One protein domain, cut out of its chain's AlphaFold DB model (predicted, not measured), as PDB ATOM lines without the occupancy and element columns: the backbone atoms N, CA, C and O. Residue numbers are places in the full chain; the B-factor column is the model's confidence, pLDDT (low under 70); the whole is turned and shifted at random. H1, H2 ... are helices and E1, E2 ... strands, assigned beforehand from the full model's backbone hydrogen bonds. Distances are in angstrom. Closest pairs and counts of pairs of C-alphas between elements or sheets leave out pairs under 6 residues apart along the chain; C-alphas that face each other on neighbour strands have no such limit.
ATOM      1  N   ALA A   5      46.621 -43.964 113.483       91.88
ATOM      2  CA  ALA A   5      47.325 -42.714 113.716       91.88
ATOM      3  C   ALA A   5      46.428 -41.516 113.446       91.88
ATOM      4  O   ALA A   5      45.405 -41.630 112.773       91.88
ATOM      5  N   SER A   6      46.837 -40.368 113.975       90.75
ATOM      6  CA  SER A   6      46.291 -39.068 113.610       90.75
ATOM      7  C   SER A   6      47.333 -38.245 112.856       90.75
ATOM      8  O   SER A   6      48.538 -38.440 113.036       90.75
ATOM      9  N   LEU A   7      46.860 -37.312 112.030       90.00
ATOM     10  CA  LEU A   7      47.679 -36.320 111.326       90.00
ATOM     11  C   LEU A   7      48.003 -35.091 112.183       90.00
ATOM     12  O   LEU A   7      48.728 -34.209 111.737       90.00
ATOM     13  N   VAL A   8      47.464 -35.011 113.397       87.69
ATOM     14  CA  VAL A   8      47.844 -34.015 114.402       87.69
ATOM     15  C   VAL A   8      47.828 -34.674 115.784       87.69
ATOM     16  O   VAL A   8      47.100 -35.650 115.986       87.69
ATOM     17  N   PRO A   9      48.599 -34.183 116.768       87.75
ATOM     18  CA  PRO A   9      48.512 -34.699 118.129       87.75
ATOM     19  C   PRO A   9      47.066 -34.670 118.635       87.75
ATOM     20  O   PRO A   9      46.412 -33.630 118.588       87.75
ATOM     21  N   PHE A  10      46.577 -35.817 119.116       85.06
ATOM     22  CA  PHE A  10      45.247 -35.955 119.728       85.06
ATOM     23  C   PHE A  10      44.059 -35.625 118.810       85.06
ATOM     24  O   PHE A  10      42.948 -35.419 119.294       85.06
ATOM     25  N   GLY A  11      44.286 -35.565 117.496       83.44
ATOM     26  CA  GLY A  11      43.235 -35.341 116.514       83.44
ATOM     27  C   GLY A  11      42.412 -36.592 116.214       83.44
ATOM     28  O   GLY A  11      42.612 -37.665 116.790       83.44
ATOM     29  N   ALA A  12      41.518 -36.453 115.233       84.12
ATOM     30  CA  ALA A  12      40.828 -37.589 114.635       84.12
ATOM     31  C   ALA A  12      41.855 -38.594 114.099       84.12
ATOM     32  O   ALA A  12      42.878 -38.207 113.524       84.12
ATOM     33  N   PHE A  13      41.599 -39.879 114.318       86.94
ATOM     34  CA  PHE A  13      42.505 -40.939 113.908       86.94
ATOM     35  C   PHE A  13      41.835 -41.900 112.945       86.94
ATOM     36  O   PHE A  13      40.638 -42.166 113.031       86.94
ATOM     37  N   HIS A  14      42.654 -42.459 112.065       87.94
ATOM     38  CA  HIS A  14      42.247 -43.460 111.095       87.94
ATOM     39  C   HIS A  14      43.211 -44.648 111.122       87.94
ATOM     40  O   HIS A  14      44.303 -44.580 111.696       87.94
ATOM     41  N   SER A  15      42.784 -45.764 110.536       88.00
ATOM     42  CA  SER A  15      43.589 -46.980 110.464       88.00
ATOM     43  C   SER A  15      44.718 -46.855 109.443       88.00
ATOM     44  O   SER A  15      44.641 -46.084 108.488       88.00
ATOM     45  N   ALA A  16      45.766 -47.658 109.602       91.31
ATOM     46  CA  ALA A  16      46.830 -47.751 108.607       91.31
ATOM     47  C   ALA A  16      46.306 -48.209 107.230       91.31
ATOM     48  O   ALA A  16      46.820 -47.770 106.205       91.31
ATOM     49  N   TRP A  17      45.252 -49.036 107.206       91.25
ATOM     50  CA  TRP A  17      44.548 -49.424 105.982       91.25
ATOM     51  C   TRP A  17      43.852 -48.240 105.301       91.25
ATOM     52  O   TRP A  17      43.970 -48.096 104.092       91.25
ATOM     53  N   TYR A  18      43.210 -47.349 106.063       90.06
ATOM     54  CA  TYR A  18      42.603 -46.133 105.512       90.06
ATOM     55  C   TYR A  18      43.643 -45.251 104.812       90.06
ATOM     56  O   TYR A  18      43.455 -44.845 103.670       90.06
ATOM     57  N   TYR A  19      44.783 -45.001 105.462       91.56
ATOM     58  CA  TYR A  19      45.856 -44.221 104.841       91.56
ATOM     59  C   TYR A  19      46.496 -44.941 103.650       91.56
ATOM     60  O   TYR A  19      46.964 -44.281 102.723       91.56
ATOM     61  N   ARG A  20      46.510 -46.283 103.647       93.19
ATOM     62  CA  ARG A  20      46.945 -47.054 102.479       93.19
ATOM     63  C   ARG A  20      45.983 -46.850 101.319       93.19
ATOM     64  O   ARG A  20      46.457 -46.597 100.224       93.19
ATOM     65  N   ASP A  21      44.677 -46.889 101.548       93.31
ATOM     66  CA  ASP A  21      43.688 -46.639 100.498       93.31
ATOM     67  C   ASP A  21      43.795 -45.228  99.926       93.31
ATOM     68  O   ASP A  21      43.748 -45.071  98.710       93.31
ATOM     69  N   LEU A  22      44.012 -44.213 100.771       91.38
ATOM     70  CA  LEU A  22      44.275 -42.847 100.305       91.38
ATOM     71  C   LEU A  22      45.518 -42.777  99.411       91.38
ATOM     72  O   LEU A  22      45.505 -42.112  98.376       91.38
ATOM     73  N   PHE A  23      46.592 -43.475  99.783       93.31
ATOM     74  CA  PHE A  23      47.792 -43.537  98.955       93.31
ATOM     75  C   PHE A  23      47.557 -44.316  97.659       93.31
ATOM     76  O   PHE A  23      47.940 -43.859  96.588       93.31
ATOM     77  N   LEU A  24      46.923 -45.484  97.736       93.00
ATOM     78  CA  LEU A  24      46.661 -46.312  96.569       93.00
ATOM     79  C   LEU A  24      45.712 -45.616  95.605       93.00
ATOM     80  O   LEU A  24      45.908 -45.746  94.414       93.00
ATOM     81  N   ARG A  25      44.711 -44.875  96.073       89.94
ATOM     82  CA  ARG A  25      43.736 -44.196  95.213       89.94
ATOM     83  C   ARG A  25      44.260 -42.865  94.675       89.94
ATOM     84  O   ARG A  25      44.250 -42.650  93.467       89.94
ATOM     85  N   ASP A  26      44.717 -41.999  95.576       86.50
ATOM     86  CA  ASP A  26      44.970 -40.583  95.293       86.50
ATOM     87  C   ASP A  26      46.470 -40.231  95.316       86.50
ATOM     88  O   ASP A  26      46.829 -39.064  95.179       86.50
ATOM     89  N   GLU A  27      47.356 -41.212  95.541       89.06
ATOM     90  CA  GLU A  27      48.809 -41.029  95.730       89.06
ATOM     91  C   GLU A  27      49.158 -40.084  96.893       89.06
ATOM     92  O   GLU A  27      50.274 -39.569  97.002       89.06
ATOM     93  N   THR A  28      48.210 -39.898  97.816       89.06
ATOM     94  CA  THR A  28      48.353 -38.985  98.949       89.06
ATOM     95  C   THR A  28      49.380 -39.518  99.943       89.06
ATOM     96  O   THR A  28      49.260 -40.631 100.461       89.06
ATOM     97  N   LYS A  29      50.386 -38.691 100.249       91.69
ATOM     98  CA  LYS A  29      51.391 -38.958 101.281       91.69
ATOM     99  C   LYS A  29      51.289 -37.929 102.399       91.69
ATOM    100  O   LYS A  29      51.117 -36.738 102.163       91.69
ATOM    101  N   HIS A  30      51.425 -38.407 103.625       90.25
ATOM    102  CA  HIS A  30      51.535 -37.594 104.827       90.25
ATOM    103  C   HIS A  30      52.901 -37.797 105.478       90.25
ATOM    104  O   HIS A  30      53.340 -38.933 105.689       90.25
ATOM    105  N   ASP A  31      53.534 -36.685 105.840       86.25
ATOM    106  CA  ASP A  31      54.901 -36.678 106.365       86.25
ATOM    107  C   ASP A  31      54.984 -37.129 107.822       86.25
ATOM    108  O   ASP A  31      55.999 -37.666 108.274       86.25
ATOM    109  N   LYS A  32      53.932 -36.855 108.599       90.50
ATOM    110  CA  LYS A  32      53.945 -37.016 110.050       90.50
ATOM    111  C   LYS A  32      52.659 -37.652 110.534       90.50
ATOM    112  O   LYS A  32      51.565 -37.297 110.107       90.50
ATOM    113  N   PHE A  33      52.836 -38.560 111.481       93.69
ATOM    114  CA  PHE A  33      51.763 -39.232 112.180       93.69
ATOM    115  C   PHE A  33      52.021 -39.178 113.677       93.69
ATOM    116  O   PHE A  33      53.167 -39.199 114.134       93.69
ATOM    117  N   TRP A  34      50.939 -39.154 114.440       93.69
ATOM    118  CA  TRP A  34      50.976 -39.155 115.891       93.69
ATOM    119  C   TRP A  34      50.088 -40.258 116.440       93.69
ATOM    120  O   TRP A  34      49.014 -40.545 115.907       93.69
ATOM    121  N   CYS A  35      50.519 -40.856 117.548       93.00
ATOM    122  CA  CYS A  35      49.647 -41.690 118.351       93.00
ATOM    123  C   CYS A  35      48.487 -40.821 118.863       93.00
ATOM    124  O   CYS A  35      48.739 -39.856 119.593       93.00
ATOM    125  N   PRO A  36      47.223 -41.157 118.558       91.50
ATOM    126  CA  PRO A  36      46.090 -40.319 118.952       91.50
ATOM    127  C   PRO A  36      45.853 -40.300 120.466       91.50
ATOM    128  O   PRO A  36      45.188 -39.407 120.984       91.50
ATOM    129  N   PHE A  37      46.427 -41.258 121.196       92.69
ATOM    130  CA  PHE A  37      46.222 -41.406 122.633       92.69
ATOM    131  C   PHE A  37      47.261 -40.635 123.443       92.69
ATOM    132  O   PHE A  37      46.906 -39.769 124.235       92.69
ATOM    133  N   CYS A  38      48.547 -40.933 123.229       93.06
ATOM    134  CA  CYS A  38      49.644 -40.374 124.025       93.06
ATOM    135  C   CYS A  38      50.517 -39.364 123.264       93.06
ATOM    136  O   CYS A  38      51.501 -38.886 123.817       93.06
ATOM    137  N   GLY A  39      50.186 -39.052 122.006       91.75
ATOM    138  CA  GLY A  39      50.759 -37.919 121.272       91.75
ATOM    139  C   GLY A  39      52.186 -38.106 120.759       91.75
ATOM    140  O   GLY A  39      52.736 -37.178 120.178       91.75
ATOM    141  N   ILE A  40      52.793 -39.284 120.940       92.62
ATOM    142  CA  ILE A  40      54.132 -39.557 120.404       92.62
ATOM    143  C   ILE A  40      54.109 -39.609 118.877       92.62
ATOM    144  O   ILE A  40      53.107 -40.011 118.279       92.62
ATOM    145  N   GLN A  41      55.224 -39.255 118.244       93.88
ATOM    146  CA  GLN A  41      55.359 -39.395 116.800       93.88
ATOM    147  C   GLN A  41      55.497 -40.873 116.413       93.88
ATOM    148  O   GLN A  41      56.237 -41.643 117.034       93.88
ATOM    149  N   VAL A  42      54.794 -41.253 115.352       94.31
ATOM    150  CA  VAL A  42      54.867 -42.578 114.739       94.31
ATOM    151  C   VAL A  42      55.152 -42.436 113.243       94.31
ATOM    152  O   VAL A  42      54.933 -41.377 112.656       94.31
ATOM    153  N   PHE A  43      55.662 -43.493 112.620       94.00
ATOM    154  CA  PHE A  43      55.993 -43.514 111.196       94.00
ATOM    155  C   PHE A  43      55.188 -44.571 110.461       94.00
ATOM    156  O   PHE A  43      55.015 -45.684 110.960       94.00
ATOM    157  N   ALA A  44      54.731 -44.219 109.264       94.94
ATOM    158  CA  ALA A  44      54.041 -45.121 108.359       94.94
ATOM    159  C   ALA A  44      54.972 -46.244 107.879       94.94
ATOM    160  O   ALA A  44      56.040 -45.983 107.326       94.94
ATOM    161  N   ILE A  45      54.545 -47.494 108.046       94.75
ATOM    162  CA  ILE A  45      55.226 -48.690 107.550       94.75
ATOM    163  C   ILE A  45      54.263 -49.446 106.637       94.75
ATOM    164  O   ILE A  45      53.132 -49.744 107.019       94.75
ATOM    165  N   LEU A  46      54.716 -49.757 105.418       93.81
ATOM    166  CA  LEU A  46      53.950 -50.454 104.371       93.81
ATOM    167  C   LEU A  46      52.690 -49.726 103.850       93.81
ATOM    168  O   LEU A  46      52.019 -50.242 102.964       93.81
ATOM    169  N   ILE A  47      52.390 -48.516 104.335       94.50
ATOM    170  CA  ILE A  47      51.267 -47.691 103.853       94.50
ATOM    171  C   ILE A  47      51.529 -47.208 102.422       94.50
ATOM    172  O   ILE A  47      50.721 -47.454 101.533       94.50
ATOM    173  N   TYR A  48      52.700 -46.610 102.183       95.00
ATOM    174  CA  TYR A  48      53.086 -46.024 100.891       95.00
ATOM    175  C   TYR A  48      53.742 -47.016  99.923       95.00
ATOM    176  O   TYR A  48      54.552 -46.628  99.083       95.00
ATOM    177  N   LYS A  49      53.456 -48.313 100.079       93.38
ATOM    178  CA  LYS A  49      53.922 -49.329  99.135       93.38
ATOM    179  C   LYS A  49      53.070 -49.279  97.862       93.38
ATOM    180  O   LYS A  49      51.845 -49.320  98.018       93.38
ATOM    181  N   PRO A  50      53.679 -49.180  96.661       89.62
ATOM    182  CA  PRO A  50      52.962 -49.135  95.387       89.62
ATOM    183  C   PRO A  50      51.959 -50.279  95.219       89.62
ATOM    184  O   PRO A  50      52.109 -51.339  95.826       89.62
ATOM    185  N   ALA A  51      50.951 -50.066  94.371       85.31
ATOM    186  CA  ALA A  51      49.869 -51.023  94.139       85.31
ATOM    187  C   ALA A  51      50.347 -52.369  93.555       85.31
ATOM    188  O   ALA A  51      49.715 -53.396  93.789       85.31
ATOM    189  N   GLU A  52      51.468 -52.375  92.835       82.69
ATOM    190  CA  GLU A  52      52.081 -53.570  92.242       82.69
ATOM    191  C   GLU A  52      52.908 -54.410  93.234       82.69
ATOM    192  O   GLU A  52      53.182 -55.586  92.976       82.69
ATOM    193  N   GLU A  53      53.301 -53.840  94.379       85.12
ATOM    194  CA  GLU A  53      54.113 -54.534  95.379       85.12
ATOM    195  C   GLU A  53      53.252 -55.371  96.335       85.12
ATOM    196  O   GLU A  53      52.328 -54.880  96.985       85.12
ATOM    197  N   GLU A  54      53.610 -56.646  96.506       83.69
ATOM    198  CA  GLU A  54      52.936 -57.518  97.467       83.69
ATOM    199  C   GLU A  54      53.372 -57.204  98.905       83.69
ATOM    200  O   GLU A  54      54.557 -57.224  99.251       83.69
ATOM    201  N   LEU A  55      52.395 -56.975  99.781       89.00
ATOM    202  CA  LEU A  55      52.670 -56.729 101.188       89.00
ATOM    203  C   LEU A  55      53.181 -57.989 101.900       89.00
ATOM    204  O   LEU A  55      52.626 -59.082 101.781       89.00
ATOM    205  N   ALA A  56      54.217 -57.819 102.724       86.56
ATOM    206  CA  ALA A  56      54.722 -58.879 103.599       86.56
ATOM    207  C   ALA A  56      53.941 -58.990 104.924       86.56
ATOM    208  O   ALA A  56      53.944 -60.048 105.555       86.56
ATOM    209  N   ARG A  57      53.315 -57.891 105.369       89.81
ATOM    210  CA  ARG A  57      52.530 -57.748 106.609       89.81
ATOM    211  C   ARG A  57      51.470 -56.665 106.419       89.81
ATOM    212  O   ARG A  57      51.575 -55.879 105.478       89.81
ATOM    213  N   SER A  58      50.515 -56.568 107.341       89.31
ATOM    214  CA  SER A  58      49.580 -55.440 107.357       89.31
ATOM    215  C   SER A  58      50.297 -54.087 107.443       89.31
ATOM    216  O   SER A  58      51.305 -53.970 108.159       89.31
ATOM    217  N   PRO A  59      49.759 -53.049 106.777       92.88
ATOM    218  CA  PRO A  59      50.166 -51.671 107.010       92.88
ATOM    219  C   PRO A  59      50.012 -51.320 108.486       92.88
ATOM    220  O   PRO A  59      49.049 -51.729 109.136       92.88
ATOM    221  N   HIS A  60      50.981 -50.595 109.032       93.00
ATOM    222  CA  HIS A  60      50.984 -50.220 110.441       93.00
ATOM    223  C   HIS A  60      51.857 -48.991 110.677       93.00
ATOM    224  O   HIS A  60      52.564 -48.511 109.790       93.00
ATOM    225  N   PHE A  61      51.836 -48.512 111.912       93.31
ATOM    226  CA  PHE A  61      52.688 -47.446 112.393       93.31
ATOM    227  C   PHE A  61      53.736 -47.988 113.363       93.31
ATOM    228  O   PHE A  61      53.444 -48.787 114.263       93.31
ATOM    229  N   ARG A  62      54.978 -47.542 113.187       93.69
ATOM    230  CA  ARG A  62      56.083 -47.823 114.104       93.69
ATOM    231  C   ARG A  62      56.332 -46.611 114.988       93.69
ATOM    232  O   ARG A  62      56.413 -45.491 114.491       93.69
ATOM    233  N   GLU A  63      56.455 -46.837 116.288       91.19
ATOM    234  CA  GLU A  63      56.808 -45.784 117.232       91.19
ATOM    235  C   GLU A  63      58.258 -45.306 117.039       91.19
ATOM    236  O   GLU A  63      59.160 -46.113 116.799       91.19
ATOM    237  N   LYS A  64      58.473 -43.985 117.112       86.25
ATOM    238  CA  LYS A  64      59.821 -43.392 117.177       86.25
ATOM    239  C   LYS A  64      60.417 -43.520 118.575       86.25
ATOM    240  O   LYS A  64      61.608 -43.753 118.737       86.25
ATOM    241  N   GLU A  65      59.556 -43.334 119.563       89.44
ATOM    242  CA  GLU A  65      59.858 -43.290 120.988       89.44
ATOM    243  C   GLU A  65      58.860 -44.197 121.714       89.44
ATOM    244  O   GLU A  65      57.758 -44.401 121.199       89.44
ATOM    245  N   PRO A  66      59.191 -44.741 122.896       90.62
ATOM    246  CA  PRO A  66      58.252 -45.550 123.655       90.62
ATOM    247  C   PRO A  66      56.941 -44.804 123.914       90.62
ATOM    248  O   PRO A  66      56.918 -43.618 124.255       90.62
ATOM    249  N   HIS A  67      55.830 -45.521 123.776       91.94
ATOM    250  CA  HIS A  67      54.534 -44.997 124.171       91.94
ATOM    251  C   HIS A  67      54.517 -44.620 125.661       91.94
ATOM    252  O   HIS A  67      55.146 -45.261 126.504       91.94
ATOM    253  N   ARG A  68      53.761 -43.569 125.993       90.69
ATOM    254  CA  ARG A  68      53.687 -43.017 127.352       90.69
ATOM    255  C   ARG A  68      52.527 -43.622 128.134       90.69
ATOM    256  O   ARG A  68      51.524 -44.031 127.551       90.69
ATOM    257  N   HIS A  69      52.663 -43.650 129.459       92.31
ATOM    258  CA  HIS A  69      51.596 -44.009 130.402       92.31
ATOM    259  C   HIS A  69      50.914 -45.368 130.127       92.31
ATOM    260  O   HIS A  69      49.699 -45.497 130.249       92.31
ATOM    261  N   GLY A  70      51.680 -46.386 129.714       85.94
ATOM    262  CA  GLY A  70      51.138 -47.723 129.421       85.94
ATOM    263  C   GLY A  70      50.265 -47.796 128.160       85.94
ATOM    264  O   GLY A  70      49.521 -48.762 127.969       85.94
ATOM    265  N   CYS A  71      50.322 -46.776 127.297       90.25
ATOM    266  CA  CYS A  71      49.761 -46.834 125.955       90.25
ATOM    267  C   CYS A  71      50.515 -47.877 125.113       90.25
ATOM    268  O   CYS A  71      51.731 -47.996 125.204       90.25
ATOM    269  N   ASP A  72      49.798 -48.625 124.281       88.38
ATOM    270  CA  ASP A  72      50.356 -49.577 123.305       88.38
ATOM    271  C   ASP A  72      50.115 -49.116 121.858       88.38
ATOM    272  O   ASP A  72      50.246 -49.889 120.907       88.38
ATOM    273  N   GLY A  73      49.686 -47.861 121.704       86.81
ATOM    274  CA  GLY A  73      49.330 -47.259 120.432       86.81
ATOM    275  C   GLY A  73      47.989 -47.704 119.863       86.81
ATOM    276  O   GLY A  73      47.644 -47.242 118.781       86.81
ATOM    277  N   ASN A  74      47.216 -48.549 120.546       88.00
ATOM    278  CA  ASN A  74      45.954 -49.076 120.040       88.00
ATOM    279  C   ASN A  74      44.768 -48.711 120.955       88.00
ATOM    280  O   ASN A  74      44.942 -48.568 122.175       88.00
ATOM    281  N   PRO A  75      43.548 -48.574 120.393       85.94
ATOM    282  CA  PRO A  75      42.335 -48.458 121.194       85.94
ATOM    283  C   PRO A  75      42.232 -49.630 122.173       85.94
ATOM    284  O   PRO A  75      42.554 -50.770 121.810       85.94
ATOM    285  N   ALA A  76      41.761 -49.360 123.391       83.81
ATOM    286  CA  ALA A  76      41.465 -50.411 124.353       83.81
ATOM    287  C   ALA A  76      40.376 -51.333 123.783       83.81
ATOM    288  O   ALA A  76      39.576 -50.931 122.936       83.81
ATOM    289  N   LYS A  77      40.338 -52.593 124.228       70.19
ATOM    290  CA  LYS A  77      39.178 -53.449 123.961       70.19
ATOM    291  C   LYS A  77      38.001 -52.800 124.686       70.19
ATOM    292  O   LYS A  77      38.014 -52.784 125.915       70.19
ATOM    293  N   GLY A  78      37.063 -52.206 123.953       54.78
ATOM    294  CA  GLY A  78      35.867 -51.648 124.575       54.78
ATOM    295  C   GLY A  78      35.002 -52.756 125.174       54.78
ATOM    296  O   GLY A  78      35.327 -53.946 125.068       54.78
ATOM    297  N   GLY A  79      33.927 -52.358 125.849       47.56
ATOM    298  CA  GLY A  79      33.052 -53.266 126.597       47.56
ATOM    299  C   GLY A  79      32.691 -54.538 125.817       47.56
ATOM    300  O   GLY A  79      32.455 -54.484 124.612       47.56
ATOM    301  N   LYS A  93      48.931 -64.158 117.184       63.41
ATOM    302  CA  LYS A  93      49.150 -62.820 116.623       63.41
ATOM    303  C   LYS A  93      49.198 -62.890 115.091       63.41
ATOM    304  O   LYS A  93      50.092 -63.511 114.514       63.41
ATOM    305  N   GLN A  94      48.219 -62.266 114.446       69.50
ATOM    306  CA  GLN A  94      48.104 -62.245 112.994       69.50
ATOM    307  C   GLN A  94      49.148 -61.287 112.397       69.50
ATOM    308  O   GLN A  94      49.444 -60.239 112.970       69.50
ATOM    309  N   LEU A  95      49.754 -61.676 111.273       81.25
ATOM    310  CA  LEU A  95      50.621 -60.811 110.466       81.25
ATOM    311  C   LEU A  95      49.791 -59.834 109.635       81.25
ATOM    312  O   LEU A  95      50.284 -58.759 109.288       81.25
ATOM    313  N   PHE A  96      48.557 -60.228 109.324       84.12
ATOM    314  CA  PHE A  96      47.581 -59.422 108.620       84.12
ATOM    315  C   PHE A  96      46.344 -59.233 109.486       84.12
ATOM    316  O   PHE A  96      45.719 -60.204 109.901       84.12
ATOM    317  N   THR A  97      45.997 -57.980 109.737       84.38
ATOM    318  CA  THR A  97      44.728 -57.597 110.343       84.38
ATOM    319  C   THR A  97      43.686 -57.497 109.237       84.38
ATOM    320  O   THR A  97      43.839 -56.695 108.309       84.38
ATOM    321  N   LEU A  98      42.647 -58.326 109.335       88.25
ATOM    322  CA  LEU A  98      41.520 -58.323 108.408       88.25
ATOM    323  C   LEU A  98      40.694 -57.033 108.561       88.25
ATOM    324  O   LEU A  98      40.324 -56.688 109.689       88.25
ATOM    325  N   PRO A  99      40.384 -56.325 107.458       90.38
ATOM    326  CA  PRO A  99      39.398 -55.252 107.455       90.38
ATOM    327  C   PRO A  99      38.059 -55.664 108.088       90.38
ATOM    328  O   PRO A  99      37.681 -56.827 108.069       90.38
ATOM    329  N   THR A 100      37.298 -54.733 108.646       87.62
ATOM    330  CA  THR A 100      35.966 -55.043 109.199       87.62
ATOM    331  C   THR A 100      34.850 -54.571 108.289       87.62
ATOM    332  O   THR A 100      33.720 -55.032 108.425       87.62
ATOM    333  N   ARG A 101      35.149 -53.646 107.369       89.44
ATOM    334  CA  ARG A 101      34.162 -53.074 106.457       89.44
ATOM    335  C   ARG A 101      34.790 -52.751 105.107       89.44
ATOM    336  O   ARG A 101      35.878 -52.180 105.076       89.44
ATOM    337  N   LEU A 102      34.079 -53.048 104.030       92.56
ATOM    338  CA  LEU A 102      34.261 -52.413 102.731       92.56
ATOM    339  C   LEU A 102      33.201 -51.314 102.615       92.56
ATOM    340  O   LEU A 102      32.008 -51.611 102.575       92.56
ATOM    341  N   ILE A 103      33.624 -50.056 102.623       90.00
ATOM    342  CA  ILE A 103      32.751 -48.880 102.566       90.00
ATOM    343  C   ILE A 103      32.901 -48.162 101.229       90.00
ATOM    344  O   ILE A 103      33.869 -48.363 100.498       90.00
ATOM    345  N   GLU A 104      31.943 -47.301 100.908       86.56
ATOM    346  CA  GLU A 104      32.158 -46.302  99.865       86.56
ATOM    347  C   GLU A 104      33.271 -45.345 100.290       86.56
ATOM    348  O   GLU A 104      33.460 -45.053 101.476       86.56
ATOM    349  N   TYR A 105      34.043 -44.881  99.312       81.62
ATOM    350  CA  TYR A 105      35.088 -43.914  99.585       81.62
ATOM    351  C   TYR A 105      34.483 -42.607 100.090       81.62
ATOM    352  O   TYR A 105      33.603 -42.024  99.459       81.62
ATOM    353  N   ILE A 106      35.033 -42.122 101.196       70.75
ATOM    354  CA  ILE A 106      34.724 -40.810 101.747       70.75
ATOM    355  C   ILE A 106      36.001 -39.991 101.632       70.75
ATOM    356  O   ILE A 106      37.026 -40.365 102.215       70.75
ATOM    357  N   ALA A 107      35.932 -38.894 100.874       68.81
ATOM    358  CA  ALA A 107      37.053 -37.979 100.730       68.81
ATOM    359  C   ALA A 107      37.546 -37.546 102.120       68.81
ATOM    360  O   ALA A 107      36.723 -37.254 102.998       68.81
ATOM    361  N   ALA A 122      49.761 -29.764 126.246       72.94
ATOM    362  CA  ALA A 122      50.230 -30.333 127.493       72.94
ATOM    363  C   ALA A 122      50.202 -31.861 127.394       72.94
ATOM    364  O   ALA A 122      49.265 -32.441 126.831       72.94
ATOM    365  N   GLU A 123      51.261 -32.502 127.883       83.12
ATOM    366  CA  GLU A 123      51.355 -33.954 127.840       83.12
ATOM    367  C   GLU A 123      50.144 -34.557 128.574       83.12
ATOM    368  O   GLU A 123      49.821 -34.114 129.680       83.12
ATOM    369  N   PRO A 124      49.422 -35.510 127.960       89.62
ATOM    370  CA  PRO A 124      48.196 -36.034 128.537       89.62
ATOM    371  C   PRO A 124      48.527 -36.825 129.800       89.62
ATOM    372  O   PRO A 124      49.488 -37.593 129.822       89.62
ATOM    373  N   SER A 125      47.700 -36.681 130.833       92.62
ATOM    374  CA  SER A 125      47.835 -37.485 132.045       92.62
ATOM    375  C   SER A 125      47.611 -38.982 131.751       92.62
ATOM    376  O   SER A 125      46.968 -39.333 130.752       92.62
ATOM    377  N   PRO A 126      48.085 -39.895 132.620       94.19
ATOM    378  CA  PRO A 126      47.807 -41.325 132.483       94.19
ATOM    379  C   PRO A 126      46.313 -41.653 132.355       94.19
ATOM    380  O   PRO A 126      45.928 -42.466 131.511       94.19
ATOM    381  N   ASP A 127      45.475 -40.983 133.147       93.38
ATOM    382  CA  ASP A 127      44.022 -41.164 133.116       93.38
ATOM    383  C   ASP A 127      43.416 -40.675 131.801       93.38
ATOM    384  O   ASP A 127      42.531 -41.332 131.254       93.38
ATOM    385  N   GLU A 128      43.940 -39.585 131.237       92.88
ATOM    386  CA  GLU A 128      43.496 -39.076 129.941       92.88
ATOM    387  C   GLU A 128      43.852 -40.037 128.802       92.88
ATOM    388  O   GLU A 128      43.021 -40.321 127.939       92.88
ATOM    389  N   VAL A 129      45.066 -40.598 128.814       92.19
ATOM    390  CA  VAL A 129      45.481 -41.621 127.841       92.19
ATOM    391  C   VAL A 129      44.586 -42.856 127.942       92.19
ATOM    392  O   VAL A 129      44.138 -43.380 126.918       92.19
ATOM    393  N   LYS A 130      44.302 -43.324 129.164       91.69
ATOM    394  CA  LYS A 130      43.409 -44.463 129.400       91.69
ATOM    395  C   LYS A 130      41.995 -44.167 128.899       91.69
ATOM    396  O   LYS A 130      41.454 -44.987 128.160       91.69
ATOM    397  N   ARG A 131      41.439 -43.001 129.241       91.12
ATOM    398  CA  ARG A 131      40.114 -42.545 128.804       91.12
ATOM    399  C   ARG A 131      40.013 -42.529 127.284       91.12
ATOM    400  O   ARG A 131      39.184 -43.238 126.738       91.12
ATOM    401  N   ARG A 132      40.940 -41.866 126.589       89.69
ATOM    402  CA  ARG A 132      40.948 -41.813 125.115       89.69
ATOM    403  C   ARG A 132      41.038 -43.183 124.461       89.69
ATOM    404  O   ARG A 132      40.428 -43.397 123.421       89.69
ATOM    405  N   ARG A 133      41.806 -44.114 125.036       89.62
ATOM    406  CA  ARG A 133      41.881 -45.492 124.528       89.62
ATOM    407  C   ARG A 133      40.564 -46.237 124.715       89.62
ATOM    408  O   ARG A 133      40.212 -47.006 123.826       89.62
ATOM    409  N   VAL A 134      39.877 -46.042 125.841       87.81
ATOM    410  CA  VAL A 134      38.559 -46.640 126.115       87.81
ATOM    411  C   VAL A 134      37.493 -46.017 125.221       87.81
ATOM    412  O   VAL A 134      36.847 -46.759 124.496       87.81
ATOM    413  N   ASP A 135      37.412 -44.688 125.156       84.94
ATOM    414  CA  ASP A 135      36.490 -43.960 124.278       84.94
ATOM    415  C   ASP A 135      36.686 -44.387 122.818       84.94
ATOM    416  O   ASP A 135      35.733 -44.708 122.109       84.94
ATOM    417  N   ALA A 136      37.945 -44.495 122.379       81.50
ATOM    418  CA  ALA A 136      38.274 -45.031 121.067       81.50
ATOM    419  C   ALA A 136      37.857 -46.505 120.911       81.50
ATOM    420  O   ALA A 136      37.415 -46.921 119.847       81.50
ATOM    421  N   GLY A 137      38.006 -47.322 121.950       79.38
ATOM    422  CA  GLY A 137      37.567 -48.717 121.956       79.38
ATOM    423  C   GLY A 137      36.050 -48.871 121.837       79.38
ATOM    424  O   GLY A 137      35.579 -49.757 121.124       79.38
ATOM    425  N   ASP A 138      35.292 -48.004 122.500       72.75
ATOM    426  CA  ASP A 138      33.831 -48.042 122.544       72.75
ATOM    427  C   ASP A 138      33.210 -47.439 121.274       72.75
ATOM    428  O   ASP A 138      32.275 -48.009 120.713       72.75
ATOM    429  N   MET A 139      33.779 -46.350 120.743       64.00
ATOM    430  CA  MET A 139      33.315 -45.725 119.497       64.00
ATOM    431  C   MET A 139      33.720 -46.506 118.232       64.00
ATOM    432  O   MET A 139      32.995 -46.475 117.238       64.00
ATOM    433  N   HIS A 140      34.866 -47.204 118.226       56.19
ATOM    434  CA  HIS A 140      35.478 -47.691 116.977       56.19
ATOM    435  C   HIS A 140      35.423 -49.203 116.739       56.19
ATOM    436  O   HIS A 140      35.909 -49.644 115.700       56.19
ATOM    437  N   GLN A 141      34.835 -50.025 117.611       54.12
ATOM    438  CA  GLN A 141      34.924 -51.490 117.473       54.12
ATOM    439  C   GLN A 141      34.366 -52.073 116.158       54.12
ATOM    440  O   GLN A 141      34.831 -53.126 115.733       54.12
ATOM    441  N   ARG A 142      33.447 -51.376 115.470       47.69
ATOM    442  CA  ARG A 142      32.943 -51.768 114.133       47.69
ATOM    443  C   ARG A 142      33.626 -51.030 112.966       47.69
ATOM    444  O   ARG A 142      33.772 -51.598 111.889       47.69
ATOM    445  N   ALA A 143      34.109 -49.799 113.173       50.12
ATOM    446  CA  ALA A 143      34.709 -48.941 112.137       50.12
ATOM    447  C   ALA A 143      36.240 -49.087 111.974       50.12
ATOM    448  O   ALA A 143      36.811 -48.536 111.029       50.12
ATOM    449  N   ARG A 144      36.903 -49.809 112.893       61.09
ATOM    450  CA  ARG A 144      38.364 -49.811 113.112       61.09
ATOM    451  C   ARG A 144      39.209 -50.152 111.884       61.09
ATOM    452  O   ARG A 144      40.329 -49.661 111.792       61.09
ATOM    453  N   PHE A 145      38.697 -50.940 110.943       73.94
ATOM    454  CA  PHE A 145      39.443 -51.344 109.752       73.94
ATOM    455  C   PHE A 145      38.569 -51.240 108.503       73.94
ATOM    456  O   PHE A 145      38.394 -52.210 107.773       73.94
ATOM    457  N   SER A 146      37.964 -50.071 108.300       84.81
ATOM    458  CA  SER A 146      37.225 -49.800 107.069       84.81
ATOM    459  C   SER A 146      38.207 -49.569 105.920       84.81
ATOM    460  O   SER A 146      39.155 -48.794 106.069       84.81
ATOM    461  N   VAL A 147      37.973 -50.244 104.802       91.62
ATOM    462  CA  VAL A 147      38.647 -50.038 103.516       91.62
ATOM    463  C   VAL A 147      37.609 -49.618 102.481       91.62
ATOM    464  O   VAL A 147      36.431 -49.928 102.613       91.62
ATOM    465  N   SER A 148      38.048 -48.897 101.466       91.69
ATOM    466  CA  SER A 148      37.279 -48.432 100.313       91.69
ATOM    467  C   SER A 148      37.713 -49.089  99.001       91.69
ATOM    468  O   SER A 148      36.999 -48.987  98.010       91.69
ATOM    469  N   LEU A 149      38.867 -49.769  98.990       94.62
ATOM    470  CA  LEU A 149      39.390 -50.475  97.822       94.62
ATOM    471  C   LEU A 149      39.293 -51.991  98.005       94.62
ATOM    472  O   LEU A 149      39.732 -52.540  99.023       94.62
ATOM    473  N   VAL A 150      38.827 -52.695  96.969       96.06
ATOM    474  CA  VAL A 150      38.852 -54.170  96.942       96.06
ATOM    475  C   VAL A 150      40.281 -54.708  96.983       96.06
ATOM    476  O   VAL A 150      40.515 -55.768  97.565       96.06
ATOM    477  N   GLN A 151      41.253 -53.951  96.466       95.38
ATOM    478  CA  GLN A 151      42.673 -54.285  96.558       95.38
ATOM    479  C   GLN A 151      43.123 -54.536  98.005       95.38
ATOM    480  O   GLN A 151      43.642 -55.611  98.302       95.38
ATOM    481  N   SER A 152      42.887 -53.595  98.922       94.38
ATOM    482  CA  SER A 152      43.303 -53.725 100.326       94.38
ATOM    483  C   SER A 152      42.627 -54.903 101.025       94.38
ATOM    484  O   SER A 152      43.247 -55.622 101.816       94.38
ATOM    485  N   LEU A 153      41.362 -55.161 100.683       94.81
ATOM    486  CA  LEU A 153      40.622 -56.307 101.193       94.81
ATOM    487  C   LEU A 153      41.221 -57.634 100.689       94.81
ATOM    488  O   LEU A 153      41.461 -58.554 101.477       94.81
ATOM    489  N   ALA A 154      41.524 -57.721  99.392       95.19
ATOM    490  CA  ALA A 154      42.152 -58.885  98.772       95.19
ATOM    491  C   ALA A 154      43.575 -59.134  99.304       95.19
ATOM    492  O   ALA A 154      43.944 -60.285  99.552       95.19
ATOM    493  N   GLU A 155      44.364 -58.080  99.531       94.12
ATOM    494  CA  GLU A 155      45.699 -58.154 100.136       94.12
ATOM    495  C   GLU A 155      45.651 -58.749 101.548       94.12
ATOM    496  O   GLU A 155      46.422 -59.660 101.857       94.12
ATOM    497  N   ALA A 156      44.721 -58.297 102.395       92.94
ATOM    498  CA  ALA A 156      44.553 -58.834 103.744       92.94
ATOM    499  C   ALA A 156      44.117 -60.313 103.739       92.94
ATOM    500  O   ALA A 156      44.656 -61.133 104.495       92.94
ATOM    501  N   HIS A 157      43.185 -60.675 102.851       93.94
ATOM    502  CA  HIS A 157      42.737 -62.056 102.665       93.94
ATOM    503  C   HIS A 157      43.892 -62.971 102.219       93.94
ATOM    504  O   HIS A 157      44.158 -64.004 102.843       93.94
ATOM    505  N   LEU A 158      44.648 -62.565 101.194       92.81
ATOM    506  CA  LEU A 158      45.802 -63.320 100.698       92.81
ATOM    507  C   LEU A 158      46.925 -63.418 101.729       92.81
ATOM    508  O   LEU A 158      47.507 -64.491 101.905       92.81
ATOM    509  N   GLY A 159      47.207 -62.322 102.429       92.31
ATOM    510  CA  GLY A 159      48.187 -62.276 103.502       92.31
ATOM    511  C   GLY A 159      47.858 -63.255 104.629       92.31
ATOM    512  O   GLY A 159      48.740 -63.970 105.108       92.31
ATOM    513  N   THR A 160      46.577 -63.379 104.980       92.81
ATOM    514  CA  THR A 160      46.088 -64.349 105.972       92.81
ATOM    515  C   THR A 160      46.266 -65.793 105.496       92.81
ATOM    516  O   THR A 160      46.755 -66.645 106.246       92.81
ATOM    517  N   ILE A 161      45.955 -66.083 104.227       93.38
ATOM    518  CA  ILE A 161      46.199 -67.409 103.639       93.38
ATOM    519  C   ILE A 161      47.697 -67.734 103.659       93.38
ATOM    520  O   ILE A 161      48.076 -68.817 104.109       93.38
ATOM    521  N   ARG A 162      48.563 -66.805 103.232       92.31
ATOM    522  CA  ARG A 162      50.025 -66.976 103.269       92.31
ATOM    523  C   ARG A 162      50.520 -67.208 104.697       92.31
ATOM    524  O   ARG A 162      51.324 -68.114 104.914       92.31
ATOM    525  N   GLN A 163      50.012 -66.451 105.670       92.12
ATOM    526  CA  GLN A 163      50.347 -66.644 107.078       92.12
ATOM    527  C   GLN A 163      49.994 -68.059 107.550       92.12
ATOM    528  O   GLN A 163      50.781 -68.658 108.279       92.12
ATOM    529  N   SER A 164      48.866 -68.626 107.113       93.00
ATOM    530  CA  SER A 164      48.503 -70.002 107.481       93.00
ATOM    531  C   SER A 164      49.573 -71.020 107.062       93.00
ATOM    532  O   SER A 164      49.878 -71.939 107.819       93.00
ATOM    533  N   TYR A 165      50.173 -70.841 105.879       94.06
ATOM    534  CA  TYR A 165      51.240 -71.708 105.384       94.06
ATOM    535  C   TYR A 165      52.539 -71.482 106.156       94.06
ATOM    536  O   TYR A 165      53.164 -72.445 106.580       94.06
ATOM    537  N   GLN A 166      52.892 -70.227 106.450       92.00
ATOM    538  CA  GLN A 166      54.050 -69.926 107.295       92.00
ATOM    539  C   GLN A 166      53.908 -70.519 108.701       92.00
ATOM    540  O   GLN A 166      54.867 -71.065 109.235       92.00
ATOM    541  N   LEU A 167      52.720 -70.445 109.308       89.94
ATOM    542  CA  LEU A 167      52.453 -71.070 110.605       89.94
ATOM    543  C   LEU A 167      52.528 -72.593 110.510       89.94
ATOM    544  O   LEU A 167      53.110 -73.214 111.396       89.94
ATOM    545  N   ARG A 168      52.011 -73.187 109.427       93.19
ATOM    546  CA  ARG A 168      52.152 -74.623 109.172       93.19
ATOM    547  C   ARG A 168      53.615 -75.041 109.150       93.19
ATOM    548  O   ARG A 168      53.978 -75.970 109.863       93.19
ATOM    549  N   ASP A 169      54.438 -74.332 108.390       93.81
ATOM    550  CA  ASP A 169      55.833 -74.700 108.185       93.81
ATOM    551  C   ASP A 169      56.675 -74.403 109.446       93.81
ATOM    552  O   ASP A 169      57.409 -75.269 109.922       93.81
ATOM    553  N   ASN A 170      56.492 -73.235 110.076       92.88
ATOM    554  CA  ASN A 170      57.252 -72.821 111.265       92.88
ATOM    555  C   ASN A 170      56.872 -73.596 112.534       92.88
ATOM    556  O   ASN A 170      57.722 -73.836 113.390       92.88
ATOM    557  N   LYS A 171      55.593 -73.964 112.690       91.75
ATOM    558  CA  LYS A 171      55.080 -74.672 113.881       91.75
ATOM    559  C   LYS A 171      54.828 -76.151 113.641       91.75
ATOM    560  O   LYS A 171      54.318 -76.823 114.535       91.75
ATOM    561  N   LYS A 172      55.166 -76.650 112.449       93.75
ATOM    562  CA  LYS A 172      54.923 -78.032 112.023       93.75
ATOM    563  C   LYS A 172      53.455 -78.444 112.203       93.75
ATOM    564  O   LYS A 172      53.169 -79.556 112.641       93.75
ATOM    565  N   TRP A 173      52.510 -77.540 111.920       93.31
ATOM    566  CA  TRP A 173      51.088 -77.885 111.999       93.31
ATOM    567  C   TRP A 173      50.720 -78.906 110.923       93.31
ATOM    568  O   TRP A 173      51.205 -78.858 109.794       93.31
ATOM    569  N   SER A 174      49.792 -79.797 111.252       95.00
ATOM    570  CA  SER A 174      49.115 -80.625 110.258       95.00
ATOM    571  C   SER A 174      48.258 -79.771 109.316       95.00
ATOM    572  O   SER A 174      47.786 -78.685 109.662       95.00
ATOM    573  N   GLU A 175      47.962 -80.308 108.133       95.19
ATOM    574  CA  GLU A 175      47.066 -79.653 107.173       95.19
ATOM    575  C   GLU A 175      45.652 -79.439 107.746       95.19
ATOM    576  O   GLU A 175      44.984 -78.451 107.440       95.19
ATOM    577  N   LYS A 176      45.198 -80.323 108.648       95.25
ATOM    578  CA  LYS A 176      43.942 -80.142 109.391       95.25
ATOM    579  C   LYS A 176      44.007 -78.921 110.310       95.25
ATOM    580  O   LYS A 176      43.117 -78.085 110.242       95.25
ATOM    581  N   GLN A 177      45.066 -78.779 111.109       93.38
ATOM    582  CA  GLN A 177      45.247 -77.618 111.992       93.38
ATOM    583  C   GLN A 177      45.318 -76.303 111.206       93.38
ATOM    584  O   GLN A 177      44.702 -75.320 111.614       93.38
ATOM    585  N   ARG A 178      46.002 -76.289 110.053       94.19
ATOM    586  CA  ARG A 178      46.045 -75.119 109.163       94.19
ATOM    587  C   ARG A 178      44.650 -74.730 108.666       94.19
ATOM    588  O   ARG A 178      44.278 -73.561 108.750       94.19
ATOM    589  N   ARG A 179      43.875 -75.700 108.164       94.06
ATOM    590  CA  ARG A 179      42.501 -75.471 107.684       94.06
ATOM    591  C   ARG A 179      41.569 -75.018 108.804       94.06
ATOM    592  O   ARG A 179      40.812 -74.074 108.608       94.06
ATOM    593  N   ASP A 180      41.667 -75.635 109.977       92.56
ATOM    594  CA  ASP A 180      40.904 -75.246 111.163       92.56
ATOM    595  C   ASP A 180      41.232 -73.814 111.607       92.56
ATOM    596  O   ASP A 180      40.332 -73.068 111.989       92.56
ATOM    597  N   TRP A 181      42.509 -73.414 111.543       92.38
ATOM    598  CA  TRP A 181      42.933 -72.048 111.845       92.38
ATOM    599  C   TRP A 181      42.370 -71.050 110.832       92.38
ATOM    600  O   TRP A 181      41.758 -70.070 111.244       92.38
ATOM    601  N   ILE A 182      42.490 -71.325 109.525       92.44
ATOM    602  CA  ILE A 182      41.878 -70.487 108.479       92.44
ATOM    603  C   ILE A 182      40.378 -70.342 108.721       92.44
ATOM    604  O   ILE A 182      39.865 -69.229 108.701       92.44
ATOM    605  N   LYS A 183      39.675 -71.451 108.981       92.88
ATOM    606  CA  LYS A 183      38.228 -71.443 109.214       92.88
ATOM    607  C   LYS A 183      37.854 -70.587 110.424       92.88
ATOM    608  O   LYS A 183      36.879 -69.851 110.356       92.88
ATOM    609  N   ALA A 184      38.631 -70.657 111.506       89.56
ATOM    610  CA  ALA A 184      38.417 -69.834 112.694       89.56
ATOM    611  C   ALA A 184      38.726 -68.344 112.455       89.56
ATOM    612  O   ALA A 184      38.077 -67.478 113.034       89.56
ATOM    613  N   VAL A 185      39.706 -68.026 111.607       89.31
ATOM    614  CA  VAL A 185      40.017 -66.636 111.251       89.31
ATOM    615  C   VAL A 185      38.956 -66.060 110.308       89.31
ATOM    616  O   VAL A 185      38.462 -64.965 110.552       89.31
ATOM    617  N   PHE A 186      38.542 -66.799 109.278       92.75
ATOM    618  CA  PHE A 186      37.534 -66.355 108.307       92.75
ATOM    619  C   PHE A 186      36.081 -66.524 108.767       92.75
ATOM    620  O   PHE A 186      35.168 -66.091 108.070       92.75
ATOM    621  N   SER A 187      35.840 -67.074 109.961       89.44
ATOM    622  CA  SER A 187      34.530 -66.970 110.614       89.44
ATOM    623  C   SER A 187      34.262 -65.587 111.216       89.44
ATOM    624  O   SER A 187      33.180 -65.369 111.752       89.44
TER     625      SER A 187
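This is residues 5 to 79, 93 to 107 and 122 to 187 of the 552 residues of an uncharacterized protein of Burkholderia stagnalis (UniProt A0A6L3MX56). A helical hairpin, H3 and H4, makes one end of the model, and a body rich in loops makes the rest. That body holds E1, H1 and a small hairpin of two strands, E2 and E3, while H2 lies at the end away from H4. The printed part has 156 residues with four named helices and three named strands, in the order E1, H1, E2, E3, H2, H3, H4; E2 and E3 form an antiparallel sheet. The class is mostly helix, with under half of the residues in named elements. The whole is compact, with a radius of gyration of the C-alphas of 16.8 A, and elongated in outline, spanning 53 by 34 by 28 A.

E1, residues 13 to 15, pairs with no named strand, but residues 5 to 6 pair antiparallel with its residues 13 to 14. H1, residues 16 to 26, and E1 meet only through their tight link. E2, residues 41 to 45, and E3, residues 60 to 63, form an antiparallel hairpin at 142 degrees, with N 43 and O 62 2.8 A apart and N 62 and O 43 2.9 A apart, both within hydrogen-bond range. The closest C-alphas of H1 and E3, those of Ala 16 and His 60, are 5.2 A apart. H2, residues 126 to 140, touches no helix. H3, residues 150 to 171, only just touches H1, with 3 pairs of C-alphas within 8 A and with its residue 152 alone; the closest C-alphas, those of Asp 21 and Ser 152, are 7.1 A apart. H1 and H3 run opposite ways at a steep tilt of 45 degrees. H4, residues 175 to 186, touches residues 160 to 168 of H3, and the closest C-alphas, those of Ser 164 and Arg 178, are 5.9 A apart. H3 and H4 form a helical hairpin, opposite ways at a shallow tilt of 32 degrees, only just short of steep. In H1, H2, H3 and H4 every O i to N i+4 pair is within hydrogen-bond range.

E1 begins at C-alpha 13, (42.505, -40.939, 113.908), and spans 7.0 A. H1 spans 15.2 A, E2 13.1 A and E3 10.0 A. H2 spans 20.8 A. H3, the longest helix, spans 31.2 A from C-alpha 150, (38.852, -54.170, 96.942). H4 spans 16.4 A and ends at C-alpha 186, (37.534, -66.355, 108.307).

The two C-alphas farthest apart, those of Ala 122 and Glu 175, are 53.4 A apart. Residues 80 to 92 and 108 to 121 are not printed; the gaps are 21.2 A between C-alphas 79 and 93, and 30.8 A between C-alphas 107 and 122. The links H1 to E2 and E2 to E3 are long. The mean pLDDT of the printed part is 87.7; residues 78 to 79, 93 to 94, 107 and 139 to 144 are under 70.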